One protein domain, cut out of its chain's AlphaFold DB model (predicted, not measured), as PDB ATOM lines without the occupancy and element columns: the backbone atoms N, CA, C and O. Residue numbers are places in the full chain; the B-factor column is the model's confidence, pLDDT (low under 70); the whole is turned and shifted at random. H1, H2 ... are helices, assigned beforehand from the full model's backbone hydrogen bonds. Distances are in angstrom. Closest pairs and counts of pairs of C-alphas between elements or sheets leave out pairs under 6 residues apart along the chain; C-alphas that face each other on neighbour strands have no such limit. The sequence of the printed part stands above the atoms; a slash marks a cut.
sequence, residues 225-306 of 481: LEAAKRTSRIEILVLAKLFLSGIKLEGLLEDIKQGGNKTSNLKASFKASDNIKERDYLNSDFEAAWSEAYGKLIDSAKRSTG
ATOM      1  N   LEU A 225      43.643 -24.903  20.265       41.34
ATOM      2  CA  LEU A 225      45.057 -25.247  20.077       41.34
ATOM      3  C   LEU A 225      45.301 -25.988  18.757       41.34
ATOM      4  O   LEU A 225      46.272 -25.695  18.069       41.34
ATOM      5  N   GLU A 226      44.422 -26.919  18.378       46.84
ATOM      6  CA  GLU A 226      44.497 -27.602  17.080       46.84
ATOM      7  C   GLU A 226      44.183 -26.648  15.915       46.84
ATOM      8  O   GLU A 226      44.841 -26.712  14.881       46.84
ATOM      9  N   ALA A 227      43.245 -25.709  16.080       45.12
ATOM     10  CA  ALA A 227      42.970 -24.676  15.079       45.12
ATOM     11  C   ALA A 227      44.159 -23.720  14.877       45.12
ATOM     12  O   ALA A 227      44.415 -23.304  13.751       45.12
ATOM     13  N   ALA A 228      44.921 -23.414  15.932       49.94
ATOM     14  CA  ALA A 228      46.108 -22.562  15.853       49.94
ATOM     15  C   ALA A 228      47.305 -23.216  15.137       49.94
ATOM     16  O   ALA A 228      48.218 -22.508  14.719       49.94
ATOM     17  N   LYS A 229      47.319 -24.550  14.981       53.28
ATOM     18  CA  LYS A 229      48.324 -25.250  14.158       53.28
ATOM     19  C   LYS A 229      48.062 -25.100  12.660       53.28
ATOM     20  O   LYS A 229      48.961 -25.342  11.860       53.28
ATOM     21  N   ARG A 230      46.831 -24.744  12.288       68.50
ATOM     22  CA  ARG A 230      46.406 -24.584  10.901       68.50
ATOM     23  C   ARG A 230      46.617 -23.155  10.437       68.50
ATOM     24  O   ARG A 230      46.573 -22.207  11.216       68.50
ATOM     25  N   THR A 231      46.770 -23.007   9.131       77.88
ATOM     26  CA  THR A 231      46.775 -21.701   8.480       77.88
ATOM     27  C   THR A 231      45.407 -21.063   8.677       77.88
ATOM     28  O   THR A 231      44.382 -21.623   8.287       77.88
ATOM     29  N   SER A 232      45.389 -19.895   9.314       78.62
ATOM     30  CA  SER A 232      44.143 -19.202   9.640       78.62
ATOM     31  C   SER A 232      43.461 -18.637   8.391       78.62
ATOM     32  O   SER A 232      44.125 -18.271   7.418       78.62
ATOM     33  N   ARG A 233      42.136 -18.438   8.443       84.06
ATOM     34  CA  ARG A 233      41.378 -17.731   7.391       84.06
ATOM     35  C   ARG A 233      42.012 -16.391   6.993       84.06
ATOM     36  O   ARG A 233      42.036 -16.054   5.812       84.06
ATOM     37  N   ILE A 234      42.506 -15.620   7.966       80.69
ATOM     38  CA  ILE A 234      43.110 -14.298   7.728       80.69
ATOM     39  C   ILE A 234      44.386 -14.441   6.898       80.69
ATOM     40  O   ILE A 234      44.596 -13.686   5.950       80.69
ATOM     41  N   GLU A 235      45.217 -15.425   7.223       81.56
ATOM     42  CA  GLU A 235      46.445 -15.689   6.481       81.56
ATOM     43  C   GLU A 235      46.144 -16.172   5.055       81.56
ATOM     44  O   GLU A 235      46.702 -15.632   4.100       81.56
ATOM     45  N   ILE A 236      45.179 -17.087   4.886       86.06
ATOM     46  CA  ILE A 236      44.713 -17.526   3.559       86.06
ATOM     47  C   ILE A 236      44.208 -16.331   2.741       86.06
ATOM     48  O   ILE A 236      44.534 -16.211   1.564       86.06
ATOM     49  N   LEU A 237      43.453 -15.418   3.359       87.06
ATOM     50  CA  LEU A 237      42.931 -14.215   2.709       87.06
ATOM     51  C   LEU A 237      44.054 -13.294   2.215       87.06
ATOM     52  O   LEU A 237      43.957 -12.745   1.117       87.06
ATOM     53  N   VAL A 238      45.111 -13.105   3.011       83.38
ATOM     54  CA  VAL A 238      46.277 -12.300   2.613       83.38
ATOM     55  C   VAL A 238      47.000 -12.953   1.438       83.38
ATOM     56  O   VAL A 238      47.256 -12.281   0.439       83.38
ATOM     57  N   LEU A 239      47.259 -14.259   1.511       87.12
ATOM     58  CA  LEU A 239      47.906 -15.007   0.432       87.12
ATOM     59  C   LEU A 239      47.069 -14.999  -0.853       87.12
ATOM     60  O   LEU A 239      47.616 -14.812  -1.938       87.12
ATOM     61  N   ALA A 240      45.745 -15.128  -0.740       90.31
ATOM     62  CA  ALA A 240      44.829 -15.069  -1.873       90.31
ATOM     63  C   ALA A 240      44.852 -13.687  -2.530       90.31
ATOM     64  O   ALA A 240      44.958 -13.589  -3.747       90.31
ATOM     65  N   LYS A 241      44.821 -12.605  -1.740       89.75
ATOM     66  CA  LYS A 241      44.944 -11.239  -2.270       89.75
ATOM     67  C   LYS A 241      46.276 -11.019  -2.982       89.75
ATOM     68  O   LYS A 241      46.281 -10.434  -4.060       89.75
ATOM     69  N   LEU A 242      47.381 -11.496  -2.409       89.38
ATOM     70  CA  LEU A 242      48.703 -11.400  -3.033       89.38
ATOM     71  C   LEU A 242      48.748 -12.166  -4.358       89.38
ATOM     72  O   LEU A 242      49.159 -11.604  -5.368       89.38
ATOM     73  N   PHE A 243      48.253 -13.403  -4.386       90.31
ATOM     74  CA  PHE A 243      48.161 -14.192  -5.614       90.31
ATOM     75  C   PHE A 243      47.320 -13.486  -6.688       90.31
ATOM     76  O   PHE A 243      47.761 -13.331  -7.826       90.31
ATOM     77  N   LEU A 244      46.133 -13.000  -6.318       90.88
ATOM     78  CA  LEU A 244      45.226 -12.316  -7.239       90.88
ATOM     79  C   LEU A 244      45.755 -10.947  -7.695       90.88
ATOM     80  O   LEU A 244      45.401 -10.509  -8.784       90.88
ATOM     81  N   SER A 245      46.630 -10.292  -6.925       86.81
ATOM     82  CA  SER A 245      47.239  -9.015  -7.325       86.81
ATOM     83  C   SER A 245      48.141  -9.125  -8.560       86.81
ATOM     84  O   SER A 245      48.337  -8.135  -9.260       86.81
ATOM     85  N   GLY A 246      48.654 -10.324  -8.861       83.94
ATOM     86  CA  GLY A 246      49.429 -10.596 -10.074       83.94
ATOM     87  C   GLY A 246      48.581 -10.857 -11.324       83.94
ATOM     88  O   GLY A 246      49.134 -11.041 -12.408       83.94
ATOM     89  N   ILE A 247      47.251 -10.901 -11.201       85.81
ATOM     90  CA  ILE A 247      46.349 -11.178 -12.320       85.81
ATOM     91  C   ILE A 247      46.084  -9.895 -13.106       85.81
ATOM     92  O   ILE A 247      45.675  -8.874 -12.555       85.81
ATOM     93  N   LYS A 248      46.272  -9.966 -14.427       85.44
ATOM     94  CA  LYS A 248      45.867  -8.890 -15.335       85.44
ATOM     95  C   LYS A 248      44.342  -8.780 -15.346       85.44
ATOM     96  O   LYS A 248      43.656  -9.770 -15.584       85.44
ATOM     97  N   LEU A 249      43.831  -7.577 -15.094       85.88
ATOM     98  CA  LEU A 249      42.388  -7.309 -15.050       85.88
ATOM     99  C   LEU A 249      41.764  -7.174 -16.446       85.88
ATOM    100  O   LEU A 249      40.559  -7.339 -16.603       85.88
ATOM    101  N   GLU A 250      42.577  -6.876 -17.459       83.56
ATOM    102  CA  GLU A 250      42.146  -6.731 -18.851       83.56
ATOM    103  C   GLU A 250      41.533  -8.039 -19.374       83.56
ATOM    104  O   GLU A 250      42.164  -9.094 -19.314       83.56
ATOM    105  N   GLY A 251      40.296  -7.973 -19.875       81.62
ATOM    106  CA  GLY A 251      39.561  -9.129 -20.404       81.62
ATOM    107  C   GLY A 251      38.968 -10.067 -19.345       81.62
ATOM    108  O   GLY A 251      38.197 -10.957 -19.696       81.62
ATOM    109  N   LEU A 252      39.273  -9.862 -18.054       87.69
ATOM    110  CA  LEU A 252      38.805 -10.728 -16.966       87.69
ATOM    111  C   LEU A 252      37.273 -10.783 -16.897       87.69
ATOM    112  O   LEU A 252      36.703 -11.853 -16.691       87.69
ATOM    113  N   LEU A 253      36.604  -9.637 -17.043       89.06
ATOM    114  CA  LEU A 253      35.145  -9.567 -16.954       89.06
ATOM    115  C   LEU A 253      34.476 -10.214 -18.173       89.06
ATOM    116  O   LEU A 253      33.469 -10.907 -18.021       89.06
ATOM    117  N   GLU A 254      35.047 -10.040 -19.367       86.56
ATOM    118  CA  GLU A 254      34.590 -10.690 -20.595       86.56
ATOM    119  C   GLU A 254      34.680 -12.215 -20.496       86.56
ATOM    120  O   GLU A 254      33.732 -12.909 -20.867       86.56
ATOM    121  N   ASP A 255      35.776 -12.738 -19.945       82.94
ATOM    122  CA  ASP A 255      35.939 -14.176 -19.735       82.94
ATOM    123  C   ASP A 255      34.881 -14.748 -18.779       82.94
ATOM    124  O   ASP A 255      34.336 -15.828 -19.017       82.94
ATOM    125  N   ILE A 256      34.593 -14.027 -17.689       83.56
ATOM    126  CA  ILE A 256      33.582 -14.427 -16.700       83.56
ATOM    127  C   ILE A 256      32.199 -14.449 -17.348       83.56
ATOM    128  O   ILE A 256      31.470 -15.430 -17.201       83.56
ATOM    129  N   LYS A 257      31.862 -13.405 -18.117       82.06
ATOM    130  CA  LYS A 257      30.593 -13.309 -18.853       82.06
ATOM    131  C   LYS A 257      30.389 -14.510 -19.781       82.06
ATOM    132  O   LYS A 257      29.289 -15.047 -19.851       82.06
ATOM    133  N   GLN A 258      31.434 -14.936 -20.491       79.12
ATOM    134  CA  GLN A 258      31.371 -16.060 -21.435       79.12
ATOM    135  C   GLN A 258      31.213 -17.432 -20.752       79.12
ATOM    136  O   GLN A 258      31.216 -18.457 -21.428       79.12
ATOM    137  N   GLY A 259      31.081 -17.476 -19.420       68.56
ATOM    138  CA  GLY A 259      31.035 -18.724 -18.663       68.56
ATOM    139  C   GLY A 259      32.394 -19.420 -18.613       68.56
ATOM    140  O   GLY A 259      32.465 -20.632 -18.408       68.56
ATOM    141  N   GLY A 260      33.485 -18.677 -18.827       62.72
ATOM    142  CA  GLY A 260      34.827 -19.227 -18.815       62.72
ATOM    143  C   GLY A 260      35.171 -19.831 -17.455       62.72
ATOM    144  O   GLY A 260      35.009 -19.202 -16.410       62.72
ATOM    145  N   ASN A 261      35.769 -21.024 -17.468       61.78
ATOM    146  CA  ASN A 261      36.325 -21.704 -16.290       61.78
ATOM    147  C   ASN A 261      37.520 -20.955 -15.652       61.78
ATOM    148  O   ASN A 261      38.290 -21.534 -14.898       61.78
ATOM    149  N   LYS A 262      37.740 -19.663 -15.927       62.44
ATOM    150  CA  LYS A 262      38.840 -18.907 -15.308       62.44
ATOM    151  C   LYS A 262      38.650 -18.750 -13.797       62.44
ATOM    152  O   LYS A 262      39.637 -18.803 -13.076       62.44
ATOM    153  N   THR A 263      37.419 -18.660 -13.291       61.03
ATOM    154  CA  THR A 263      37.115 -18.702 -11.844       61.03
ATOM    155  C   THR A 263      37.590 -20.004 -11.191       61.03
ATOM    156  O   THR A 263      38.300 -19.979 -10.182       61.03
ATOM    157  N   SER A 264      37.233 -21.147 -11.783       62.12
ATOM    158  CA  SER A 264      37.620 -22.481 -11.316       62.12
ATOM    159  C   SER A 264      39.118 -22.742 -11.511       62.12
ATOM    160  O   SER A 264      39.764 -23.265 -10.602       62.12
ATOM    161  N   ASN A 265      39.704 -22.271 -12.614       81.00
ATOM    162  CA  ASN A 265      41.133 -22.390 -12.903       81.00
ATOM    163  C   ASN A 265      41.992 -21.520 -11.979       81.00
ATOM    164  O   ASN A 265      43.014 -21.990 -11.503       81.00
ATOM    165  N   LEU A 266      41.592 -20.283 -11.663       87.56
ATOM    166  CA  LEU A 266      42.345 -19.415 -10.745       87.56
ATOM    167  C   LEU A 266      42.364 -19.980  -9.326       87.56
ATOM    168  O   LEU A 266      43.408 -19.989  -8.677       87.56
ATOM    169  N   LYS A 267      41.223 -20.493  -8.864       90.81
ATOM    170  CA  LYS A 267      41.116 -21.136  -7.554       90.81
ATOM    171  C   LYS A 267      41.948 -22.415  -7.486       90.81
ATOM    172  O   LYS A 267      42.638 -22.637  -6.494       90.81
ATOM    173  N   ALA A 268      41.908 -23.237  -8.537       88.62
ATOM    174  CA  ALA A 268      42.732 -24.437  -8.646       88.62
ATOM    175  C   ALA A 268      44.232 -24.096  -8.692       88.62
ATOM    176  O   ALA A 268      45.009 -24.688  -7.947       88.62
ATOM    177  N   SER A 269      44.628 -23.092  -9.478       89.00
ATOM    178  CA  SER A 269      46.007 -22.595  -9.542       89.00
ATOM    179  C   SER A 269      46.488 -22.054  -8.199       89.00
ATOM    180  O   SER A 269      47.618 -22.319  -7.804       89.00
ATOM    181  N   PHE A 270      45.630 -21.355  -7.452       91.81
ATOM    182  CA  PHE A 270      45.970 -20.904  -6.106       91.81
ATOM    183  C   PHE A 270      46.138 -22.079  -5.133       91.81
ATOM    184  O   PHE A 270      47.125 -22.115  -4.399       91.81
ATOM    185  N   LYS A 271      45.248 -23.084  -5.177       89.94
ATOM    186  CA  LYS A 271      45.406 -24.328  -4.397       89.94
ATOM    187  C   LYS A 271      46.693 -25.082  -4.745       89.94
ATOM    188  O   LYS A 271      47.286 -25.697  -3.866       89.94
ATOM    189  N   ALA A 272      47.123 -25.028  -6.005       87.81
ATOM    190  CA  ALA A 272      48.350 -25.658  -6.484       87.81
ATOM    191  C   ALA A 272      49.619 -24.815  -6.257       87.81
ATOM    192  O   ALA A 272      50.715 -25.316  -6.497       87.81
ATOM    193  N   SER A 273      49.489 -23.561  -5.813       86.56
ATOM    194  CA  SER A 273      50.627 -22.663  -5.599       86.56
ATOM    195  C   SER A 273      51.424 -23.028  -4.346       86.56
ATOM    196  O   SER A 273      50.854 -23.468  -3.343       86.56
ATOM    197  N   ASP A 274      52.730 -22.754  -4.366       81.00
ATOM    198  CA  ASP A 274      53.645 -23.008  -3.238       81.00
ATOM    199  C   ASP A 274      53.215 -22.286  -1.950       81.00
ATOM    200  O   ASP A 274      53.516 -22.720  -0.840       81.00
ATOM    201  N   ASN A 275      52.430 -21.211  -2.081       75.38
ATOM    202  CA  ASN A 275      51.885 -20.468  -0.951       75.38
ATOM    203  C   ASN A 275      50.885 -21.283  -0.112       75.38
ATOM    204  O   ASN A 275      50.698 -20.960   1.060       75.38
ATOM    205  N   ILE A 276      50.231 -22.302  -0.686       84.19
ATOM    206  CA  ILE A 276      49.124 -23.033  -0.045       84.19
ATOM    207  C   ILE A 276      49.229 -24.555  -0.127       84.19
ATOM    208  O   ILE A 276      48.738 -25.221   0.781       84.19
ATOM    209  N   LYS A 277      49.831 -25.112  -1.182       82.38
ATOM    210  CA  LYS A 277      49.743 -26.540  -1.534       82.38
ATOM    211  C   LYS A 277      50.088 -27.509  -0.392       82.38
ATOM    212  O   LYS A 277      49.482 -28.571  -0.308       82.38
ATOM    213  N   GLU A 278      51.021 -27.141   0.483       79.56
ATOM    214  CA  GLU A 278      51.505 -27.984   1.592       79.56
ATOM    215  C   GLU A 278      51.036 -27.517   2.979       79.56
ATOM    216  O   GLU A 278      51.440 -28.065   4.002       79.56
ATOM    217  N   ARG A 279      50.185 -26.488   3.041       80.38
ATOM    218  CA  ARG A 279      49.696 -25.942   4.308       80.38
ATOM    219  C   ARG A 279      48.471 -26.710   4.798       80.38
ATOM    220  O   ARG A 279      47.568 -26.990   4.017       80.38
ATOM    221  N   ASP A 280      48.395 -26.980   6.101       83.00
ATOM    222  CA  ASP A 280      47.164 -27.486   6.725       83.00
ATOM    223  C   ASP A 280      46.185 -26.322   6.946       83.00
ATOM    224  O   ASP A 280      46.543 -25.299   7.541       83.00
ATOM    225  N   TYR A 281      44.958 -26.453   6.445       84.94
ATOM    226  CA  TYR A 281      43.884 -25.475   6.595       84.94
ATOM    227  C   TYR A 281      42.510 -26.138   6.540       84.94
ATOM    228  O   TYR A 281      42.303 -27.186   5.928       84.94
ATOM    229  N   LEU A 282      41.522 -25.486   7.153       85.62
ATOM    230  CA  LEU A 282      40.126 -25.877   7.010       85.62
ATOM    231  C   LEU A 282      39.598 -25.458   5.636       85.62
ATOM    232  O   LEU A 282      39.716 -24.298   5.242       85.62
ATOM    233  N   ASN A 283      38.947 -26.380   4.923       89.69
ATOM    234  CA  ASN A 283      38.376 -26.064   3.612       89.69
ATOM    235  C   ASN A 283      37.304 -24.959   3.704       89.69
ATOM    236  O   ASN A 283      37.234 -24.116   2.821       89.69
ATOM    237  N   SER A 284      36.520 -24.897   4.787       90.81
ATOM    238  CA  SER A 284      35.555 -23.808   5.017       90.81
ATOM    239  C   SER A 284      36.221 -22.430   5.095       90.81
ATOM    240  O   SER A 284      35.725 -21.470   4.509       90.81
ATOM    241  N   ASP A 285      37.366 -22.342   5.779       86.69
ATOM    242  CA  ASP A 285      38.131 -21.100   5.910       86.69
ATOM    243  C   ASP A 285      38.744 -20.692   4.573       86.69
ATOM    244  O   ASP A 285      38.726 -19.511   4.221       86.69
ATOM    245  N   PHE A 286      39.226 -21.672   3.805       92.62
ATOM    246  CA  PHE A 286      39.715 -21.450   2.450       92.62
ATOM    247  C   PHE A 286      38.624 -20.889   1.536       92.62
ATOM    248  O   PHE A 286      38.843 -19.876   0.876       92.62
ATOM    249  N   GLU A 287      37.444 -21.513   1.508       93.69
ATOM    250  CA  GLU A 287      36.327 -21.079   0.663       93.69
ATOM    251  C   GLU A 287      35.875 -19.653   1.002       93.69
ATOM    252  O   GLU A 287      35.717 -18.820   0.106       93.69
ATOM    253  N   ALA A 288      35.747 -19.339   2.295       90.94
ATOM    254  CA  ALA A 288      35.372 -18.005   2.752       90.94
ATOM    255  C   ALA A 288      36.436 -16.948   2.405       90.94
ATOM    256  O   ALA A 288      36.104 -15.870   1.911       90.94
ATOM    257  N   ALA A 289      37.719 -17.245   2.641       91.12
ATOM    258  CA  ALA A 289      38.819 -16.341   2.311       91.12
ATOM    259  C   ALA A 289      38.950 -16.110   0.799       91.12
ATOM    260  O   ALA A 289      39.141 -14.974   0.361       91.12
ATOM    261  N   TRP A 290      38.816 -17.172  -0.000       94.06
ATOM    262  CA  TRP A 290      38.864 -17.090  -1.456       94.06
ATOM    263  C   TRP A 290      37.709 -16.261  -2.010       94.06
ATOM    264  O   TRP A 290      37.948 -15.365  -2.812       94.06
ATOM    265  N   SER A 291      36.476 -16.521  -1.566       92.88
ATOM    266  CA  SER A 291      35.295 -15.770  -2.006       92.88
ATOM    267  C   SER A 291      35.446 -14.271  -1.727       92.88
ATOM    268  O   SER A 291      35.199 -13.456  -2.615       92.88
ATOM    269  N   GLU A 292      35.953 -13.901  -0.547       94.00
ATOM    270  CA  GLU A 292      36.196 -12.500  -0.197       94.00
ATOM    271  C   GLU A 292      37.306 -11.859  -1.051       94.00
ATOM    272  O   GLU A 292      37.151 -10.737  -1.540       94.00
ATOM    273  N   ALA A 293      38.438 -12.548  -1.234       93.69
ATOM    274  CA  ALA A 293      39.543 -12.042  -2.052       93.69
ATOM    275  C   ALA A 293      39.131 -11.888  -3.522       93.69
ATOM    276  O   ALA A 293      39.428 -10.872  -4.151       93.69
ATOM    277  N   TYR A 294      38.418 -12.883  -4.047       92.12
ATOM    278  CA  TYR A 294      37.942 -12.906  -5.418       92.12
ATOM    279  C   TYR A 294      36.882 -11.831  -5.664       92.12
ATOM    280  O   TYR A 294      36.993 -11.097  -6.640       92.12
ATOM    281  N   GLY A 295      35.925 -11.648  -4.747       91.88
ATOM    282  CA  GLY A 295      34.950 -10.555  -4.825       91.88
ATOM    283  C   GLY A 295      35.628  -9.186  -4.956       91.88
ATOM    284  O   GLY A 295      35.325  -8.427  -5.870       91.88
ATOM    285  N   LYS A 296      36.658  -8.922  -4.139       92.69
ATOM    286  CA  LYS A 296      37.448  -7.677  -4.216       92.69
ATOM    287  C   LYS A 296      38.189  -7.500  -5.543       92.69
ATOM    288  O   LYS A 296      38.330  -6.365  -6.008       92.69
ATOM    289  N   LEU A 297      38.675  -8.587  -6.146       92.62
ATOM    290  CA  LEU A 297      39.272  -8.552  -7.483       92.62
ATOM    291  C   LEU A 297      38.228  -8.136  -8.526       92.62
ATOM    292  O   LEU A 297      38.494  -7.235  -9.319       92.62
ATOM    293  N   ILE A 298      37.040  -8.749  -8.490       91.75
ATOM    294  CA  ILE A 298      35.947  -8.432  -9.416       91.75
ATOM    295  C   ILE A 298      35.512  -6.978  -9.268       91.75
ATOM    296  O   ILE A 298      35.461  -6.265 -10.266       91.75
ATOM    297  N   ASP A 299      35.307  -6.496  -8.044       92.75
ATOM    298  CA  ASP A 299      34.972  -5.091  -7.793       92.75
ATOM    299  C   ASP A 299      36.048  -4.134  -8.329       92.75
ATOM    300  O   ASP A 299      35.755  -3.049  -8.832       92.75
ATOM    301  N   SER A 300      37.320  -4.528  -8.236       92.31
ATOM    302  CA  SER A 300      38.436  -3.731  -8.751       92.31
ATOM    303  C   SER A 300      38.485  -3.723 -10.278       92.31
ATOM    304  O   SER A 300      38.746  -2.673 -10.867       92.31
ATOM    305  N   ALA A 301      38.187  -4.845 -10.933       92.31
ATOM    306  CA  ALA A 301      38.054  -4.909 -12.386       92.31
ATOM    307  C   ALA A 301      36.851  -4.082 -12.872       92.31
ATOM    308  O   ALA A 301      36.999  -3.253 -13.767       92.31
ATOM    309  N   LYS A 302      35.691  -4.196 -12.212       94.56
ATOM    310  CA  LYS A 302      34.481  -3.408 -12.511       94.56
ATOM    311  C   LYS A 302      34.726  -1.894 -12.481       94.56
ATOM    312  O   LYS A 302      34.176  -1.170 -13.308       94.56
ATOM    313  N   ARG A 303      35.558  -1.414 -11.548       92.94
ATOM    314  CA  ARG A 303      35.922   0.010 -11.421       92.94
ATOM    315  C   ARG A 303      37.035   0.455 -12.372       92.94
ATOM    316  O   ARG A 303      37.005   1.581 -12.853       92.94
ATOM    317  N   SER A 304      38.046  -0.382 -12.611       91.25
ATOM    318  CA  SER A 304      39.253   0.036 -13.344       91.25
ATOM    319  C   SER A 304      39.153  -0.194 -14.854       91.25
ATOM    320  O   SER A 304      39.372   0.737 -15.638       91.25
ATOM    321  N   THR A 305      38.791  -1.407 -15.270       91.31
ATOM    322  CA  THR A 305      38.657  -1.790 -16.681       91.31
ATOM    323  C   THR A 305      37.218  -1.630 -17.157       91.31
ATOM    324  O   THR A 305      36.997  -1.068 -18.228       91.31
ATOM    325  N   GLY A 306      36.253  -2.050 -16.333       91.88
ATOM    326  CA  GLY A 306      34.844  -2.141 -16.707       91.88
ATOM    327  C   GLY A 306      34.584  -3.179 -17.796       91.88
ATOM    328  O   GLY A 306      35.456  -3.986 -18.115       91.88
TER     329      GLY A 306
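This is residues 225 to 306 of the 481 residues of an uncharacterized protein of Cyanobacteria bacterium UBA8543 (UniProt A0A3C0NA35). Look first for long helix H5, with H2 slanting along it, H4 loosely beside the pair, H3 across one end and small H1 at the opposite tip, touching no helix. The printed part has 82 residues, with five named helices in order H1 to H5, which hold 56 of them, and no named strand; its class is all helix, and it is compact, with radius of gyration of the C-alphas 13.6 A and spans 45 by 21 by 19 A.

Begin with H5, residues 283 to 304; H2, residues 233 to 245, touches it, the closest C-alphas being Leu 237 and Ala 289, 4.6 A, at a tilt of 35.5 degrees, only just steep, the same way. H3, residues 252 to 257, touches H5 at its residues 298 to 302 alone, about perpendicular at 76 degrees, closest at C-alphas Leu 253 and Ala 301, 7.1 A. H4, residues 262 to 272, is close but not clearly touching H5; the closest C-alphas, Lys 267 and Trp 290, are 7.7 A apart. In H2 to H5 every O i to N i+4 pair is within hydrogen-bond range.

Find C-alpha 283 at (38.376, -26.064, 3.612); H5 runs 31.1 A to C-alpha 304 at (39.253, 0.036, -13.344). H2 is 18.1 A long, H4 14.6 A; H1 is residues 225 to 228.

The printed part has no cut and no long link; pLDDT is under 70 at residues 225 to 230 and 259 to 264.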